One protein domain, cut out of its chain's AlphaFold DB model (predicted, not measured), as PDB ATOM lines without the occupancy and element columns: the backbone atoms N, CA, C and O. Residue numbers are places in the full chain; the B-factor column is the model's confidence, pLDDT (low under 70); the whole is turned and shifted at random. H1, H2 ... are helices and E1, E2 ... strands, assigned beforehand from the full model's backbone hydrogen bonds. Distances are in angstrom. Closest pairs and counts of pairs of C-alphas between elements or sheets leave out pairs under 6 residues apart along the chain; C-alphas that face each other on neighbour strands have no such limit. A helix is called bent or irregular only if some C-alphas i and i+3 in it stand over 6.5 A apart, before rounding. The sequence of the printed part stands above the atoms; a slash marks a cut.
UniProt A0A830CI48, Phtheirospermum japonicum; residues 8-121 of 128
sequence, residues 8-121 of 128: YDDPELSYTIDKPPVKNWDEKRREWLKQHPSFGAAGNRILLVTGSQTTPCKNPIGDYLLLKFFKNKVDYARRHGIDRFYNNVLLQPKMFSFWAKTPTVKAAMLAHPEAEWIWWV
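What this domain is: This is residues 8 to 121 of the 128 residues of a protein of Phtheirospermum japonicum (UniProt A0A830CI48). A small parallel sheet of three strands, E2, E1 and E3, forms the core between two helices, with H3 covering one face and H4 the other, in three layers. H1 and the short H2 lie off this core, beyond the end where the strands begin, and residues 8 to 24 hold no named element. The printed part has 114 residues with four named helices and three named strands, in the order H1, H2, E1, H3, E2, H4, E3; the class is mixed, helices and strands. It is flat and only just compact, close to loose, with a radius of gyration of the C-alphas of 15.9 A and spans of 48 by 36 by 17 A.

How they stand to each other: In the sheet, E1, residues 46 to 51, is the inner strand, between the edge strands E2, residues 83 to 87, and E3, residues 117 to 120. E2 and E1 are parallel at 21 degrees, with N 48 and O 83 within hydrogen-bond range at 2.8 A. E1 and E3 are parallel at 21 degrees, with N 49 and O 119 within range at 2.8 A. H3, residues 60 to 80, is on the sheet at a height of 10.1 A, over E2 and, only just, with 3 C-alphas, over E1. It runs along the strands, at 3 degrees to E2 on the local plane; its closest C-alphas to E2 are those of Ala 77 and Asp 83, 6.7 A apart. E1, H3 and E2 form a strand-helix-strand unit, two parallel neighbour strands with a helix between them in the chain, its crossover right-handed. H4, residues 97 to 111, is on the opposite face at a height of 8.3 A, over E1 and slantwise to it at 33 degrees on the local plane. The closest C-alphas of H4 and E3 are those of Met 109 and Ile 118, 7.1 A. E2, H4 and E3 form a split strand-helix-strand unit, with E1 between the two strands in the sheet, its crossover right-handed. H1, residues 25 to 35, and H2, residues 37 to 40, are not on the sheet; they only just touch, with 3 pairs of C-alphas within 8 A, and only at the corner, the closest those of Leu 33 and Gly 40, 5.5 A. Every O i to N i+4 pair is within hydrogen-bond range in H1, 16 of 17 in H3 and 8 of 11 in H4, while H2 is too short for such a pair.

Where its parts are: H1 begins at C-alpha 25 (60.331, 105.573, 53.994) and is 15.6 A long; H2 is 4.6 A. E1 is 16.3 A, E2 13.5 A and E3 9.4 A, ending at C-alpha 120 (42.297, 101.226, 46.469). H3 is 31.8 A long from C-alpha 60 (18.621, 97.582, 54.056), and H4 is 22.2 A. Both are only just irregular: C-alphas 60 and 63 are 6.55 A apart in H3, and C-alphas 98 and 101 are 6.51 A apart in H4.

The domain as a whole: The two C-alphas farthest apart are those of Lys 34 and Pro 60, 48.2 A. The printed part has no cut, and no link is long. Confidence is under 70 at residues 40 to 43, of which 40 belongs to H2; the mean pLDDT of the printed part is 93.7.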
ATOM      1  N   TYR A   8      59.718  99.247  62.755       93.44
ATOM      2  CA  TYR A   8      58.662  98.990  63.739       93.44
ATOM      3  C   TYR A   8      59.139  99.102  65.191       93.44
ATOM      4  O   TYR A   8      58.302  99.262  66.072       93.44
ATOM      5  N   ASP A   9      60.452  99.066  65.437       91.75
ATOM      6  CA  ASP A   9      61.033  99.251  66.772       91.75
ATOM      7  C   ASP A   9      61.096 100.735  67.185       91.75
ATOM      8  O   ASP A   9      61.453 101.059  68.315       91.75
ATOM      9  N   ASP A  10      60.761 101.650  66.268       91.56
ATOM     10  CA  ASP A  10      60.677 103.089  66.515       91.56
ATOM     11  C   ASP A  10      59.409 103.408  67.334       91.56
ATOM     12  O   ASP A  10      58.299 103.291  66.800       91.56
ATOM     13  N   PRO A  11      59.528 103.838  68.606       91.19
ATOM     14  CA  PRO A  11      58.368 104.121  69.452       91.19
ATOM     15  C   PRO A  11      57.535 105.309  68.950       91.19
ATOM     16  O   PRO A  11      56.381 105.459  69.351       91.19
ATOM     17  N   GLU A  12      58.087 106.140  68.061       90.50
ATOM     18  CA  GLU A  12      57.390 107.278  67.459       90.50
ATOM     19  C   GLU A  12      56.630 106.899  66.176       90.50
ATOM     20  O   GLU A  12      55.915 107.732  65.601       90.50
ATOM     21  N   LEU A  13      56.748 105.651  65.700       92.81
ATOM     22  CA  LEU A  13      56.000 105.178  64.539       92.81
ATOM     23  C   LEU A  13      54.493 105.221  64.821       92.81
ATOM     24  O   LEU A  13      53.989 104.635  65.776       92.81
ATOM     25  N   SER A  14      53.743 105.853  63.917       93.38
ATOM     26  CA  SER A  14      52.283 105.859  63.973       93.38
ATOM     27  C   SER A  14      51.647 105.569  62.622       93.38
ATOM     28  O   SER A  14      51.994 106.158  61.594       93.38
ATOM     29  N   TYR A  15      50.621 104.722  62.666       92.31
ATOM     30  CA  TYR A  15      49.724 104.435  61.550       92.31
ATOM     31  C   TYR A  15      48.728 105.574  61.283       92.31
ATOM     32  O   TYR A  15      48.160 105.666  60.194       92.31
ATOM     33  N   THR A  16      48.512 106.464  62.255       91.56
ATOM     34  CA  THR A  16      47.515 107.534  62.159       91.56
ATOM     35  C   THR A  16      48.003 108.677  61.274       91.56
ATOM     36  O   THR A  16      49.181 109.035  61.267       91.56
ATOM     37  N   ILE A  17      47.103 109.271  60.488       92.12
ATOM     38  CA  ILE A  17      47.465 110.281  59.480       92.12
ATOM     39  C   ILE A  17      47.847 111.650  60.058       92.12
ATOM     40  O   ILE A  17      48.542 112.412  59.399       92.12
ATOM     41  N   ASP A  18      47.412 111.949  61.277       90.75
ATOM     42  CA  ASP A  18      47.617 113.215  61.990       90.75
ATOM     43  C   ASP A  18      48.987 113.333  62.670       90.75
ATOM     44  O   ASP A  18      49.391 114.423  63.076       90.75
ATOM     45  N   LYS A  19      49.713 112.220  62.791       91.81
ATOM     46  CA  LYS A  19      51.086 112.203  63.294       91.81
ATOM     47  C   LYS A  19      52.079 112.625  62.206       91.81
ATOM     48  O   LYS A  19      51.762 112.499  61.018       91.81
ATOM     49  N   PRO A  20      53.283 113.095  62.596       90.38
ATOM     50  CA  PRO A  20      54.320 113.484  61.650       90.38
ATOM     51  C   PRO A  20      54.559 112.425  60.560       90.38
ATOM     52  O   PRO A  20      54.408 111.225  60.812       90.38
ATOM     53  N   PRO A  21      54.914 112.846  59.333       89.19
ATOM     54  CA  PRO A  21      55.176 111.915  58.247       89.19
ATOM     55  C   PRO A  21      56.364 111.012  58.586       89.19
ATOM     56  O   PRO A  21      57.354 111.455  59.173       89.19
ATOM     57  N   VAL A  22      56.280 109.750  58.163       92.56
ATOM     58  CA  VAL A  22      57.408 108.822  58.263       92.56
ATOM     59  C   VAL A  22      58.497 109.301  57.309       92.56
ATOM     60  O   VAL A  22      58.309 109.336  56.094       92.56
ATOM     61  N   LYS A  23      59.633 109.707  57.870       93.44
ATOM     62  CA  LYS A  23      60.806 110.131  57.101       93.44
ATOM     63  C   LYS A  23      61.569 108.916  56.579       93.44
ATOM     64  O   LYS A  23      61.565 107.864  57.220       93.44
ATOM     65  N   ASN A  24      62.249 109.096  55.447       94.69
ATOM     66  CA  ASN A  24      63.119 108.097  54.815       94.69
ATOM     67  C   ASN A  24      62.420 106.743  54.591       94.69
ATOM     68  O   ASN A  24      63.005 105.685  54.812       94.69
ATOM     69  N   TRP A  25      61.145 106.776  54.182       94.75
ATOM     70  CA  TRP A  25      60.331 105.573  53.994       94.75
ATOM     71  C   TRP A  25      60.991 104.548  53.063       94.75
ATOM     72  O   TRP A  25      61.078 103.376  53.417       94.75
ATOM     73  N   ASP A  26      61.529 104.988  51.924       94.75
ATOM     74  CA  ASP A  26      62.133 104.091  50.932       94.75
ATOM     75  C   ASP A  26      63.359 103.344  51.474       94.75
ATOM     76  O   ASP A  26      63.595 102.187  51.127       94.75
ATOM     77  N   GLU A  27      64.147 103.993  52.332       95.25
ATOM     78  CA  GLU A  27      65.287 103.375  53.011       95.25
ATOM     79  C   GLU A  27      64.802 102.370  54.060       95.25
ATOM     80  O   GLU A  27      65.188 101.202  54.016       95.25
ATOM     81  N   LYS A  28      63.874 102.788  54.934       95.00
ATOM     82  CA  LYS A  28      63.266 101.930  55.965       95.00
ATOM     83  C   LYS A  28      62.649 100.662  55.361       95.00
ATOM     84  O   LYS A  28      62.896  99.561  55.852       95.00
ATOM     85  N   ARG A  29      61.890 100.805  54.270       93.88
ATOM     86  CA  ARG A  29      61.273  99.691  53.537       93.88
ATOM     87  C   ARG A  29      62.324  98.766  52.922       93.88
ATOM     88  O   ARG A  29      62.199  97.549  53.019       93.88
ATOM     89  N   ARG A  30      63.371  99.322  52.309       92.38
ATOM     90  CA  ARG A  30      64.449  98.537  51.688       92.38
ATOM     91  C   ARG A  30      65.202  97.692  52.709       92.38
ATOM     92  O   ARG A  30      65.457  96.520  52.442       92.38
ATOM     93  N   GLU A  31      65.532  98.259  53.865       92.69
ATOM     94  CA  GLU A  31      66.183  97.509  54.944       92.69
ATOM     95  C   GLU A  31      65.262  96.429  55.515       92.69
ATOM     96  O   GLU A  31      65.706  95.300  55.728       92.69
ATOM     97  N   TRP A  32      63.965  96.718  55.666       93.25
ATOM     98  CA  TRP A  32      62.990  95.702  56.064       93.25
ATOM     99  C   TRP A  32      62.944  94.537  55.060       93.25
ATOM    100  O   TRP A  32      63.037  93.381  55.465       93.25
ATOM    101  N   LEU A  33      62.897  94.811  53.751       92.19
ATOM    102  CA  LEU A  33      62.864  93.776  52.707       92.19
ATOM    103  C   LEU A  33      64.132  92.910  52.666       92.19
ATOM    104  O   LEU A  33      64.034  91.703  52.445       92.19
ATOM    105  N   LYS A  34      65.317  93.488  52.919       91.19
ATOM    106  CA  LYS A  34      66.576  92.723  53.021       91.19
ATOM    107  C   LYS A  34      66.539  91.702  54.157       91.19
ATOM    108  O   LYS A  34      67.065  90.602  54.009       91.19
ATOM    109  N   GLN A  35      65.911  92.062  55.276       91.19
ATOM    110  CA  GLN A  35      65.752  91.182  56.435       91.19
ATOM    111  C   GLN A  35      64.633  90.143  56.252       91.19
ATOM    112  O   GLN A  35      64.591  89.157  56.985       91.19
ATOM    113  N   HIS A  36      63.759  90.327  55.256       90.25
ATOM    114  CA  HIS A  36      62.611  89.461  54.986       90.25
ATOM    115  C   HIS A  36      62.614  88.932  53.534       90.25
ATOM    116  O   HIS A  36      61.737  89.268  52.731       90.25
ATOM    117  N   PRO A  37      63.576  88.062  53.163       87.44
ATOM    118  CA  PRO A  37      63.783  87.632  51.776       87.44
ATOM    119  C   PRO A  37      62.609  86.837  51.177       87.44
ATOM    120  O   PRO A  37      62.407  86.878  49.965       87.44
ATOM    121  N   SER A  38      61.782  86.180  52.002       87.12
ATOM    122  CA  SER A  38      60.522  85.548  51.563       87.12
ATOM    123  C   SER A  38      59.555  86.555  50.927       87.12
ATOM    124  O   SER A  38      58.760  86.212  50.045       87.12
ATOM    125  N   PHE A  39      59.648  87.819  51.337       84.94
ATOM    126  CA  PHE A  39      58.899  88.916  50.755       84.94
ATOM    127  C   PHE A  39      59.664  89.622  49.617       84.94
ATOM    128  O   PHE A  39      59.034  90.102  48.681       84.94
ATOM    129  N   GLY A  40      60.997  89.606  49.592       67.81
ATOM    130  CA  GLY A  40      61.787  90.281  48.549       67.81
ATOM    131  C   GLY A  40      61.677  89.699  47.127       67.81
ATOM    132  O   GLY A  40      61.844  90.430  46.157       67.81
ATOM    133  N   ALA A  41      61.372  88.404  46.969       62.12
ATOM    134  CA  ALA A  41      61.396  87.738  45.656       62.12
ATOM    135  C   ALA A  41      60.206  88.072  44.726       62.12
ATOM    136  O   ALA A  41      60.277  87.837  43.521       62.12
ATOM    137  N   ALA A  42      59.110  88.619  45.260       64.75
ATOM    138  CA  ALA A  42      57.890  88.914  44.507       64.75
ATOM    139  C   ALA A  42      57.747  90.428  44.285       64.75
ATOM    140  O   ALA A  42      56.859  91.061  44.849       64.75
ATOM    141  N   GLY A  43      58.640  91.010  43.478       69.56
ATOM    142  CA  GLY A  43      58.816  92.464  43.313       69.56
ATOM    143  C   GLY A  43      57.605  93.284  42.840       69.56
ATOM    144  O   GLY A  43      57.735  94.488  42.702       69.56
ATOM    145  N   ASN A  44      56.437  92.671  42.620       85.81
ATOM    146  CA  ASN A  44      55.210  93.333  42.167       85.81
ATOM    147  C   ASN A  44      53.978  92.946  43.009       85.81
ATOM    148  O   ASN A  44      52.878  92.827  42.467       85.81
ATOM    149  N   ARG A  45      54.128  92.693  44.320       93.44
ATOM    150  CA  ARG A  45      52.965  92.384  45.172       93.44
ATOM    151  C   ARG A  45      51.981  93.551  45.201       93.44
ATOM    152  O   ARG A  45      52.362  94.696  45.446       93.44
ATOM    153  N   ILE A  46      50.710  93.230  44.986       96.44
ATOM    154  CA  ILE A  46      49.597  94.175  45.043       96.44
ATOM    155  C   ILE A  46      48.781  93.862  46.294       96.44
ATOM    156  O   ILE A  46      48.372  92.715  46.490       96.44
ATOM    157  N   LEU A  47      48.494  94.888  47.090       97.81
ATOM    158  CA  LEU A  47      47.493  94.838  48.148       97.81
ATOM    159  C   LEU A  47      46.245  95.589  47.681       97.81
ATOM    160  O   LEU A  47      46.239  96.819  47.588       97.81
ATOM    161  N   LEU A  48      45.176  94.850  47.396       98.56
ATOM    162  CA  LEU A  48      43.862  95.423  47.143       98.56
ATOM    163  C   LEU A  48      43.262  95.886  48.468       98.56
ATOM    164  O   LEU A  48      43.001  95.083  49.364       98.56
ATOM    165  N   VAL A  49      42.999  97.183  48.564       98.50
ATOM    166  CA  VAL A  49      42.364  97.817  49.716       98.50
ATOM    167  C   VAL A  49      40.958  98.240  49.326       98.50
ATOM    168  O   VAL A  49      40.760  98.968  48.359       98.50
ATOM    169  N   THR A  50      39.966  97.807  50.086       98.38
ATOM    170  CA  THR A  50      38.580  98.264  49.940       98.38
ATOM    171  C   THR A  50      37.984  98.484  51.324       98.38
ATOM    172  O   THR A  50      38.594  98.127  52.333       98.38
ATOM    173  N   GLY A  51      36.807  99.086  51.409       96.50
ATOM    174  CA  GLY A  51      36.180  99.296  52.703       96.50
ATOM    175  C   GLY A  51      34.787  99.888  52.642       96.50
ATOM    176  O   GLY A  51      34.348 100.406  51.614       96.50
ATOM    177  N   SER A  52      34.107  99.820  53.776       95.75
ATOM    178  CA  SER A  52      32.788 100.404  54.004       95.75
ATOM    179  C   SER A  52      32.762 101.152  55.332       95.75
ATOM    180  O   SER A  52      33.715 101.133  56.112       95.75
ATOM    181  N   GLN A  53      31.646 101.815  55.609       93.62
ATOM    182  CA  GLN A  53      31.385 102.399  56.917       93.62
ATOM    183  C   GLN A  53      31.350 101.331  58.032       93.62
ATOM    184  O   GLN A  53      31.133 100.146  57.773       93.62
ATOM    185  N   THR A  54      31.517 101.782  59.278       92.12
ATOM    186  CA  THR A  54      31.503 100.958  60.503       92.12
ATOM    187  C   THR A  54      30.113 100.465  60.906       92.12
ATOM    188  O   THR A  54      29.995  99.533  61.696       92.12
ATOM    189  N   THR A  55      29.058 101.122  60.424       93.50
ATOM    190  CA  THR A  55      27.671 100.888  60.835       93.50
ATOM    191  C   THR A  55      26.826 100.309  59.698       93.50
ATOM    192  O   THR A  55      27.165 100.490  58.526       93.50
ATOM    193  N   PRO A  56      25.699  99.643  60.003       95.31
ATOM    194  CA  PRO A  56      24.798  99.137  58.971       95.31
ATOM    195  C   PRO A  56      24.393 100.214  57.960       95.31
ATOM    196  O   PRO A  56      24.253 101.398  58.305       95.31
ATOM    197  N   CYS A  57      24.192  99.813  56.707       95.94
ATOM    198  CA  CYS A  57      23.695 100.723  55.683       95.94
ATOM    199  C   CYS A  57      22.334 101.308  56.091       95.94
ATOM    200  O   CYS A  57      21.453 100.603  56.576       95.94
ATOM    201  N   LYS A  58      22.111 102.599  55.809       95.50
ATOM    202  CA  LYS A  58      20.781 103.216  55.993       95.50
ATOM    203  C   LYS A  58      19.709 102.533  55.137       95.50
ATOM    204  O   LYS A  58      18.563 102.431  55.554       95.50
ATOM    205  N   ASN A  59      20.084 102.101  53.931       95.56
ATOM    206  CA  ASN A  59      19.230 101.293  53.069       95.56
ATOM    207  C   ASN A  59      19.489  99.801  53.365       95.56
ATOM    208  O   ASN A  59      20.631  99.374  53.187       95.56
ATOM    209  N   PRO A  60      18.466  99.005  53.732       90.75
ATOM    210  CA  PRO A  60      18.621  97.582  54.056       90.75
ATOM    211  C   PRO A  60      19.271  96.730  52.955       90.75
ATOM    212  O   PRO A  60      19.914  95.726  53.247       90.75
ATOM    213  N   ILE A  61      19.137  97.120  51.683       96.88
ATOM    214  CA  ILE A  61      19.753  96.401  50.553       96.88
ATOM    215  C   ILE A  61      21.269  96.657  50.486       96.88
ATOM    216  O   ILE A  61      22.011  95.858  49.914       96.88
ATOM    217  N   GLY A  62      21.747  97.751  51.085       97.56
ATOM    218  CA  GLY A  62      23.139  98.185  51.007       97.56
ATOM    219  C   GLY A  62      24.123  97.130  51.508       97.56
ATOM    220  O   GLY A  62      25.060  96.796  50.790       97.56
ATOM    221  N   ASP A  63      23.873  96.528  52.673       96.62
ATOM    222  CA  ASP A  63      24.781  95.523  53.243       96.62
ATOM    223  C   ASP A  63      24.830  94.240  52.394       96.62
ATOM    224  O   ASP A  63      25.887  93.627  52.232       96.62
ATOM    225  N   TYR A  64      23.711  93.873  51.759       97.38
ATOM    226  CA  TYR A  64      23.680  92.767  50.799       97.38
ATOM    227  C   TYR A  64      24.518  93.067  49.546       97.38
ATOM    228  O   TYR A  64      25.236  92.192  49.054       97.38
ATOM    229  N   LEU A  65      24.475  94.303  49.040       98.19
ATOM    230  CA  LEU A  65      25.323  94.721  47.924       98.19
ATOM    231  C   LEU A  65      26.803  94.755  48.323       98.19
ATOM    232  O   LEU A  65      27.625  94.213  47.584       98.19
ATOM    233  N   LEU A  66      27.142  95.298  49.498       97.94
ATOM    234  CA  LEU A  66      28.511  95.291  50.028       97.94
ATOM    235  C   LEU A  66      29.076  93.867  50.097       97.94
ATOM    236  O   LEU A  66      30.205  93.634  49.663       97.94
ATOM    237  N   LEU A  67      28.278  92.899  50.561       97.88
ATOM    238  CA  LEU A  67      28.664  91.489  50.591       97.88
ATOM    239  C   LEU A  67      28.951  90.940  49.184       97.88
ATOM    240  O   LEU A  67      29.973  90.280  48.973       97.88
ATOM    241  N   LYS A  68      28.080  91.221  48.206       98.25
ATOM    242  CA  LYS A  68      28.269  90.775  46.815       98.25
ATOM    243  C   LYS A  68      29.519  91.378  46.180       98.25
ATOM    244  O   LYS A  68      30.309  90.646  45.581       98.25
ATOM    245  N   PHE A  69      29.719  92.685  46.328       98.38
ATOM    246  CA  PHE A  69      30.889  93.370  45.785       98.38
ATOM    247  C   PHE A  69      32.177  92.927  46.473       98.38
ATOM    248  O   PHE A  69      33.194  92.746  45.805       98.38
ATOM    249  N   PHE A  70      32.151  92.680  47.783       98.06
ATOM    250  CA  PHE A  70      33.312  92.127  48.469       98.06
ATOM    251  C   PHE A  70      33.646  90.722  47.962       98.06
ATOM    252  O   PHE A  70      34.801  90.458  47.628       98.06
ATOM    253  N   LYS A  71      32.649  89.839  47.806       98.50
ATOM    254  CA  LYS A  71      32.875  88.502  47.239       98.50
ATOM    255  C   LYS A  71      33.463  88.563  45.825       98.50
ATOM    256  O   LYS A  71      34.404  87.826  45.542       98.50
ATOM    257  N   ASN A  72      32.968  89.461  44.971       98.62
ATOM    258  CA  ASN A  72      33.530  89.690  43.637       98.62
ATOM    259  C   ASN A  72      35.034  90.027  43.700       98.62
ATOM    260  O   ASN A  72      35.837  89.388  43.017       98.62
ATOM    261  N   LYS A  73      35.427  90.954  44.583       98.62
ATOM    262  CA  LYS A  73      36.831  91.338  44.797       98.62
ATOM    263  C   LYS A  73      37.673  90.190  45.356       98.62
ATOM    264  O   LYS A  73      38.792  89.987  44.895       98.62
ATOM    265  N   VAL A  74      37.144  89.411  46.304       98.38
ATOM    266  CA  VAL A  74      37.824  88.223  46.853       98.38
ATOM    267  C   VAL A  74      38.090  87.189  45.756       98.38
ATOM    268  O   VAL A  74      39.206  86.680  45.655       98.38
ATOM    269  N   ASP A  75      37.100  86.902  44.908       98.44
ATOM    270  CA  ASP A  75      37.239  85.929  43.821       98.44
ATOM    271  C   ASP A  75      38.195  86.404  42.721       98.44
ATOM    272  O   ASP A  75      38.937  85.590  42.163       98.44
ATOM    273  N   TYR A  76      38.200  87.700  42.406       98.38
ATOM    274  CA  TYR A  76      39.187  88.298  41.507       98.38
ATOM    275  C   TYR A  76      40.595  88.192  42.105       98.38
ATOM    276  O   TYR A  76      41.485  87.579  41.519       98.38
ATOM    277  N   ALA A  77      40.784  88.692  43.325       97.81
ATOM    278  CA  ALA A  77      42.081  88.713  43.981       97.81
ATOM    279  C   ALA A  77      42.678  87.307  44.162       97.81
ATOM    280  O   ALA A  77      43.869  87.113  43.932       97.81
ATOM    281  N   ARG A  78      41.853  86.297  44.480       97.69
ATOM    282  CA  ARG A  78      42.277  84.888  44.537       97.69
ATOM    283  C   ARG A  78      42.802  84.379  43.194       97.69
ATOM    284  O   ARG A  78      43.826  83.707  43.173       97.69
ATOM    285  N   ARG A  79      42.112  84.676  42.087       97.56
ATOM    286  CA  ARG A  79      42.521  84.240  40.738       97.56
ATOM    287  C   ARG A  79      43.833  84.882  40.285       97.56
ATOM    288  O   ARG A  79      44.569  84.261  39.529       97.56
ATOM    289  N   HIS A  80      44.121  86.090  40.763       95.81
ATOM    290  CA  HIS A  80      45.288  86.875  40.355       95.81
ATOM    291  C   HIS A  80      46.428  86.901  41.387       95.81
ATOM    292  O   HIS A  80      47.415  87.594  41.168       95.81
ATOM    293  N   GLY A  81      46.313  86.170  42.503       94.56
ATOM    294  CA  GLY A  81      47.341  86.163  43.552       94.56
ATOM    295  C   GLY A  81      47.540  87.522  44.236       94.56
ATOM    296  O   GLY A  81      48.654  87.844  44.634       94.56
ATOM    297  N   ILE A  82      46.479  88.327  44.340       96.44
ATOM    298  CA  ILE A  82      46.493  89.674  44.931       96.44
ATOM    299  C   ILE A  82      46.082  89.586  46.401       96.44
ATOM    300  O   ILE A  82      45.062  88.966  46.717       96.44
ATOM    301  N   ASP A  83      46.827  90.231  47.295       96.00
ATOM    302  CA  ASP A  83      46.484  90.308  48.715       96.00
ATOM    303  C   ASP A  83      45.325  91.277  48.953       96.00
ATOM    304  O   ASP A  83      45.037  92.146  48.132       96.00
ATOM    305  N   ARG A  84      44.589  91.102  50.053       96.56
ATOM    306  CA  ARG A  84      43.331  91.829  50.286       96.56
ATOM    307  C   ARG A  84      43.297  92.401  51.691       96.56
ATOM    308  O   ARG A  84      43.553  91.677  52.649       96.56
ATOM    309  N   PHE A  85      42.862  93.646  51.803       97.56
ATOM    310  CA  PHE A  85      42.565  94.310  53.062       97.56
ATOM    311  C   PHE A  85      41.191  94.986  52.973       97.56
ATOM    312  O   PHE A  85      40.939  95.790  52.074       97.56
ATOM    313  N   TYR A  86      40.291  94.632  53.892       97.44
ATOM    314  CA  TYR A  86      38.964  95.236  54.001       97.44
ATOM    315  C   TYR A  86      38.906  96.094  55.259       97.44
ATOM    316  O   TYR A  86      38.960  95.561  56.367       97.44
ATOM    317  N   ASN A  87      38.778  97.409  55.101       96.50
ATOM    318  CA  ASN A  87      38.619  98.313  56.229       96.50
ATOM    319  C   ASN A  87      37.138  98.601  56.497       96.50
ATOM    320  O   ASN A  87      36.416  99.069  55.620       96.50
ATOM    321  N   ASN A  88      36.706  98.383  57.732       94.81
ATOM    322  CA  ASN A  88      35.393  98.782  58.230       94.81
ATOM    323  C   ASN A  88      35.503  99.721  59.440       94.81
ATOM    324  O   ASN A  88      34.558  99.815  60.216       94.81
ATOM    325  N   VAL A  89      36.648 100.392  59.626       93.75
ATOM    326  CA  VAL A  89      36.939 101.280  60.761       93.75
ATOM    327  C   VAL A  89      37.239 102.701  60.284       93.75
ATOM    328  O   VAL A  89      37.987 102.924  59.331       93.75
ATOM    329  N   LEU A  90      36.696 103.701  60.988       93.94
ATOM    330  CA  LEU A  90      37.045 105.103  60.765       93.94
ATOM    331  C   LEU A  90      38.322 105.464  61.541       93.94
ATOM    332  O   LEU A  90      38.267 105.789  62.722       93.94
ATOM    333  N   LEU A  91      39.470 105.428  60.861       93.75
ATOM    334  CA  LEU A  91      40.788 105.665  61.475       93.75
ATOM    335  C   LEU A  91      41.056 107.133  61.857       93.75
ATOM    336  O   LEU A  91      41.933 107.408  62.669       93.75
ATOM    337  N   GLN A  92      40.337 108.085  61.256       94.62
ATOM    338  CA  GLN A  92      40.463 109.512  61.556       94.62
ATOM    339  C   GLN A  92      39.073 110.164  61.523       94.62
ATOM    340  O   GLN A  92      38.530 110.358  60.433       94.62
ATOM    341  N   PRO A  93      38.495 110.537  62.681       93.31
ATOM    342  CA  PRO A  93      37.153 111.117  62.770       93.31
ATOM    343  C   PRO A  93      36.911 112.341  61.876       93.31
ATOM    344  O   PRO A  93      35.801 112.537  61.387       93.31
ATOM    345  N   LYS A  94      37.945 113.152  61.616       93.69
ATOM    346  CA  LYS A  94      37.844 114.336  60.740       93.69
ATOM    347  C   LYS A  94      37.818 114.001  59.241       93.69
ATOM    348  O   LYS A  94      37.507 114.869  58.435       93.69
ATOM    349  N   MET A  95      38.147 112.767  58.862       92.06
ATOM    350  CA  MET A  95      38.250 112.300  57.474       92.06
ATOM    351  C   MET A  95      37.240 111.178  57.221       92.06
ATOM    352  O   MET A  95      37.607 110.040  56.944       92.06
ATOM    353  N   PHE A  96      35.956 111.494  57.357       90.00
ATOM    354  CA  PHE A  96      34.859 110.554  57.125       90.00
ATOM    355  C   PHE A  96      34.442 110.504  55.647       90.00
ATOM    356  O   PHE A  96      34.882 111.311  54.822       90.00
ATOM    357  N   SER A  97      33.555 109.561  55.310       88.75
ATOM    358  CA  SER A  97      33.063 109.355  53.942       88.75
ATOM    359  C   SER A  97      34.226 109.113  52.962       88.75
ATOM    360  O   SER A  97      35.144 108.355  53.272       88.75
ATOM    361  N   PHE A  98      34.229 109.768  51.802       88.00
ATOM    362  CA  PHE A  98      35.230 109.613  50.743       88.00
ATOM    363  C   PHE A  98      36.673 109.877  51.199       88.00
ATOM    364  O   PHE A  98      37.601 109.380  50.567       88.00
ATOM    365  N   TRP A  99      36.884 110.634  52.282       93.56
ATOM    366  CA  TRP A  99      38.215 110.923  52.828       93.56
ATOM    367  C   TRP A  99      38.778 109.799  53.701       93.56
ATOM    368  O   TRP A  99      39.984 109.772  53.942       93.56
ATOM    369  N   ALA A 100      37.950 108.837  54.123       94.31
ATOM    370  CA  ALA A 100      38.371 107.725  54.978       94.31
ATOM    371  C   ALA A 100      39.409 106.810  54.304       94.31
ATOM    372  O   ALA A 100      40.156 106.098  54.983       94.31
ATOM    373  N   LYS A 101      39.516 106.869  52.972       95.56
ATOM    374  CA  LYS A 101      40.532 106.137  52.213       95.56
ATOM    375  C   LYS A 101      41.953 106.591  52.509       95.56
ATOM    376  O   LYS A 101      42.828 105.744  52.609       95.56
ATOM    377  N   THR A 102      42.202 107.884  52.721       96.19
ATOM    378  CA  THR A 102      43.575 108.384  52.902       96.19
ATOM    379  C   THR A 102      44.237 107.839  54.178       96.19
ATOM    380  O   THR A 102      45.338 107.295  54.074       96.19
ATOM    381  N   PRO A 103      43.594 107.887  55.366       96.19
ATOM    382  CA  PRO A 103      44.122 107.222  56.558       96.19
ATOM    383  C   PRO A 103      44.291 105.708  56.372       96.19
ATOM    384  O   PRO A 103      45.281 105.143  56.825       96.19
ATOM    385  N   THR A 104      43.344 105.066  55.679       96.81
ATOM    386  CA  THR A 104      43.370 103.617  55.425       96.81
ATOM    387  C   THR A 104      44.564 103.222  54.563       96.81
ATOM    388  O   THR A 104      45.282 102.288  54.901       96.81
ATOM    389  N   VAL A 105      44.814 103.960  53.480       96.94
ATOM    390  CA  VAL A 105      45.952 103.728  52.587       96.94
ATOM    391  C   VAL A 105      47.271 103.957  53.324       96.94
ATOM    392  O   VAL A 105      48.143 103.101  53.232       96.94
ATOM    393  N   LYS A 106      47.410 105.031  54.122       96.00
ATOM    394  CA  LYS A 106      48.617 105.245  54.949       96.00
ATOM    395  C   LYS A 106      48.870 104.056  55.879       96.00
ATOM    396  O   LYS A 106      49.988 103.550  55.929       96.00
ATOM    397  N   ALA A 107      47.844 103.617  56.607       96.38
ATOM    398  CA  ALA A 107      47.969 102.492  57.528       96.38
ATOM    399  C   ALA A 107      48.344 101.197  56.791       96.38
ATOM    400  O   ALA A 107      49.240 100.488  57.239       96.38
ATOM    401  N   ALA A 108      47.727 100.932  55.633       97.12
ATOM    402  CA  ALA A 108      48.038  99.775  54.799       97.12
ATOM    403  C   ALA A 108      49.486  99.801  54.282       97.12
ATOM    404  O   ALA A 108      50.169  98.790  54.376       97.12
ATOM    405  N   MET A 109      49.987 100.952  53.816       96.12
ATOM    406  CA  MET A 109      51.387 101.100  53.384       96.12
ATOM    407  C   MET A 109      52.376 100.770  54.506       96.12
ATOM    408  O   MET A 109      53.382 100.109  54.267       96.12
ATOM    409  N   LEU A 110      52.095 101.230  55.729       96.25
ATOM    410  CA  LEU A 110      52.968 100.996  56.881       96.25
ATOM    411  C   LEU A 110      52.872  99.564  57.410       96.25
ATOM    412  O   LEU A 110      53.870  99.044  57.894       96.25
ATOM    413  N   ALA A 111      51.698  98.936  57.337       96.00
ATOM    414  CA  ALA A 111      51.485  97.561  57.789       96.00
ATOM    415  C   ALA A 111      51.992  96.514  56.783       96.00
ATOM    416  O   ALA A 111      52.303  95.400  57.191       96.00
ATOM    417  N   HIS A 112      52.080  96.883  55.501       95.75
ATOM    418  CA  HIS A 112      52.452  95.992  54.403       95.75
ATOM    419  C   HIS A 112      53.640  96.530  53.585       95.75
ATOM    420  O   HIS A 112      53.485  96.851  52.401       95.75
ATOM    421  N   PRO A 113      54.843  96.653  54.178       95.06
ATOM    422  CA  PRO A 113      56.043  97.098  53.470       95.06
ATOM    423  C   PRO A 113      56.449  96.140  52.339       95.06
ATOM    424  O   PRO A 113      57.188  96.539  51.442       95.06
ATOM    425  N   GLU A 114      55.964  94.898  52.334       94.69
ATOM    426  CA  GLU A 114      56.126  93.938  51.242       94.69
ATOM    427  C   GLU A 114      55.318  94.265  49.983       94.69
ATOM    428  O   GLU A 114      55.646  93.751  48.911       94.69
ATOM    429  N   ALA A 115      54.260  95.073  50.094       96.00
ATOM    430  CA  ALA A 115      53.458  95.478  48.950       96.00
ATOM    431  C   ALA A 115      54.207  96.546  48.145       96.00
ATOM    432  O   ALA A 115      54.770  97.489  48.703       96.00
ATOM    433  N   GLU A 116      54.226  96.396  46.824       95.12
ATOM    434  CA  GLU A 116      54.743  97.419  45.910       95.12
ATOM    435  C   GLU A 116      53.629  98.391  45.516       95.12
ATOM    436  O   GLU A 116      53.837  99.599  45.447       95.12
ATOM    437  N   TRP A 117      52.415  97.864  45.333       96.44
ATOM    438  CA  TRP A 117      51.247  98.648  44.953       96.44
ATOM    439  C   TRP A 117      50.122  98.497  45.966       96.44
ATOM    440  O   TRP A 117      49.650  97.393  46.240       96.44
ATOM    441  N   ILE A 118      49.634  99.635  46.458       97.62
ATOM    442  CA  ILE A 118      48.359  99.711  47.163       97.62
ATOM    443  C   ILE A 118      47.282 100.070  46.146       97.62
ATOM    444  O   ILE A 118      47.282 101.167  45.587       97.62
ATOM    445  N   TRP A 119      46.353  99.150  45.916       97.94
ATOM    446  CA  TRP A 119      45.255  99.351  44.982       97.94
ATOM    447  C   TRP A 119      43.957  99.593  45.743       97.94
ATOM    448  O   TRP A 119      43.284  98.656  46.168       97.94
ATOM    449  N   TRP A 120      43.603 100.865  45.923       98.25
ATOM    450  CA  TRP A 120      42.297 101.226  46.469       98.25
ATOM    451  C   TRP A 120      41.187 100.919  45.457       98.25
ATOM    452  O   TRP A 120      41.243 101.374  44.313       98.25
ATOM    453  N   VAL A 121      40.157 100.199  45.895       98.12
ATOM    454  CA  VAL A 121      38.967  99.877  45.107       98.12
ATOM    455  C   VAL A 121      37.729 100.195  45.940       98.12
ATOM    456  O   VAL A 121      37.531  99.607  47.005       98.12
TER     457      VAL A 121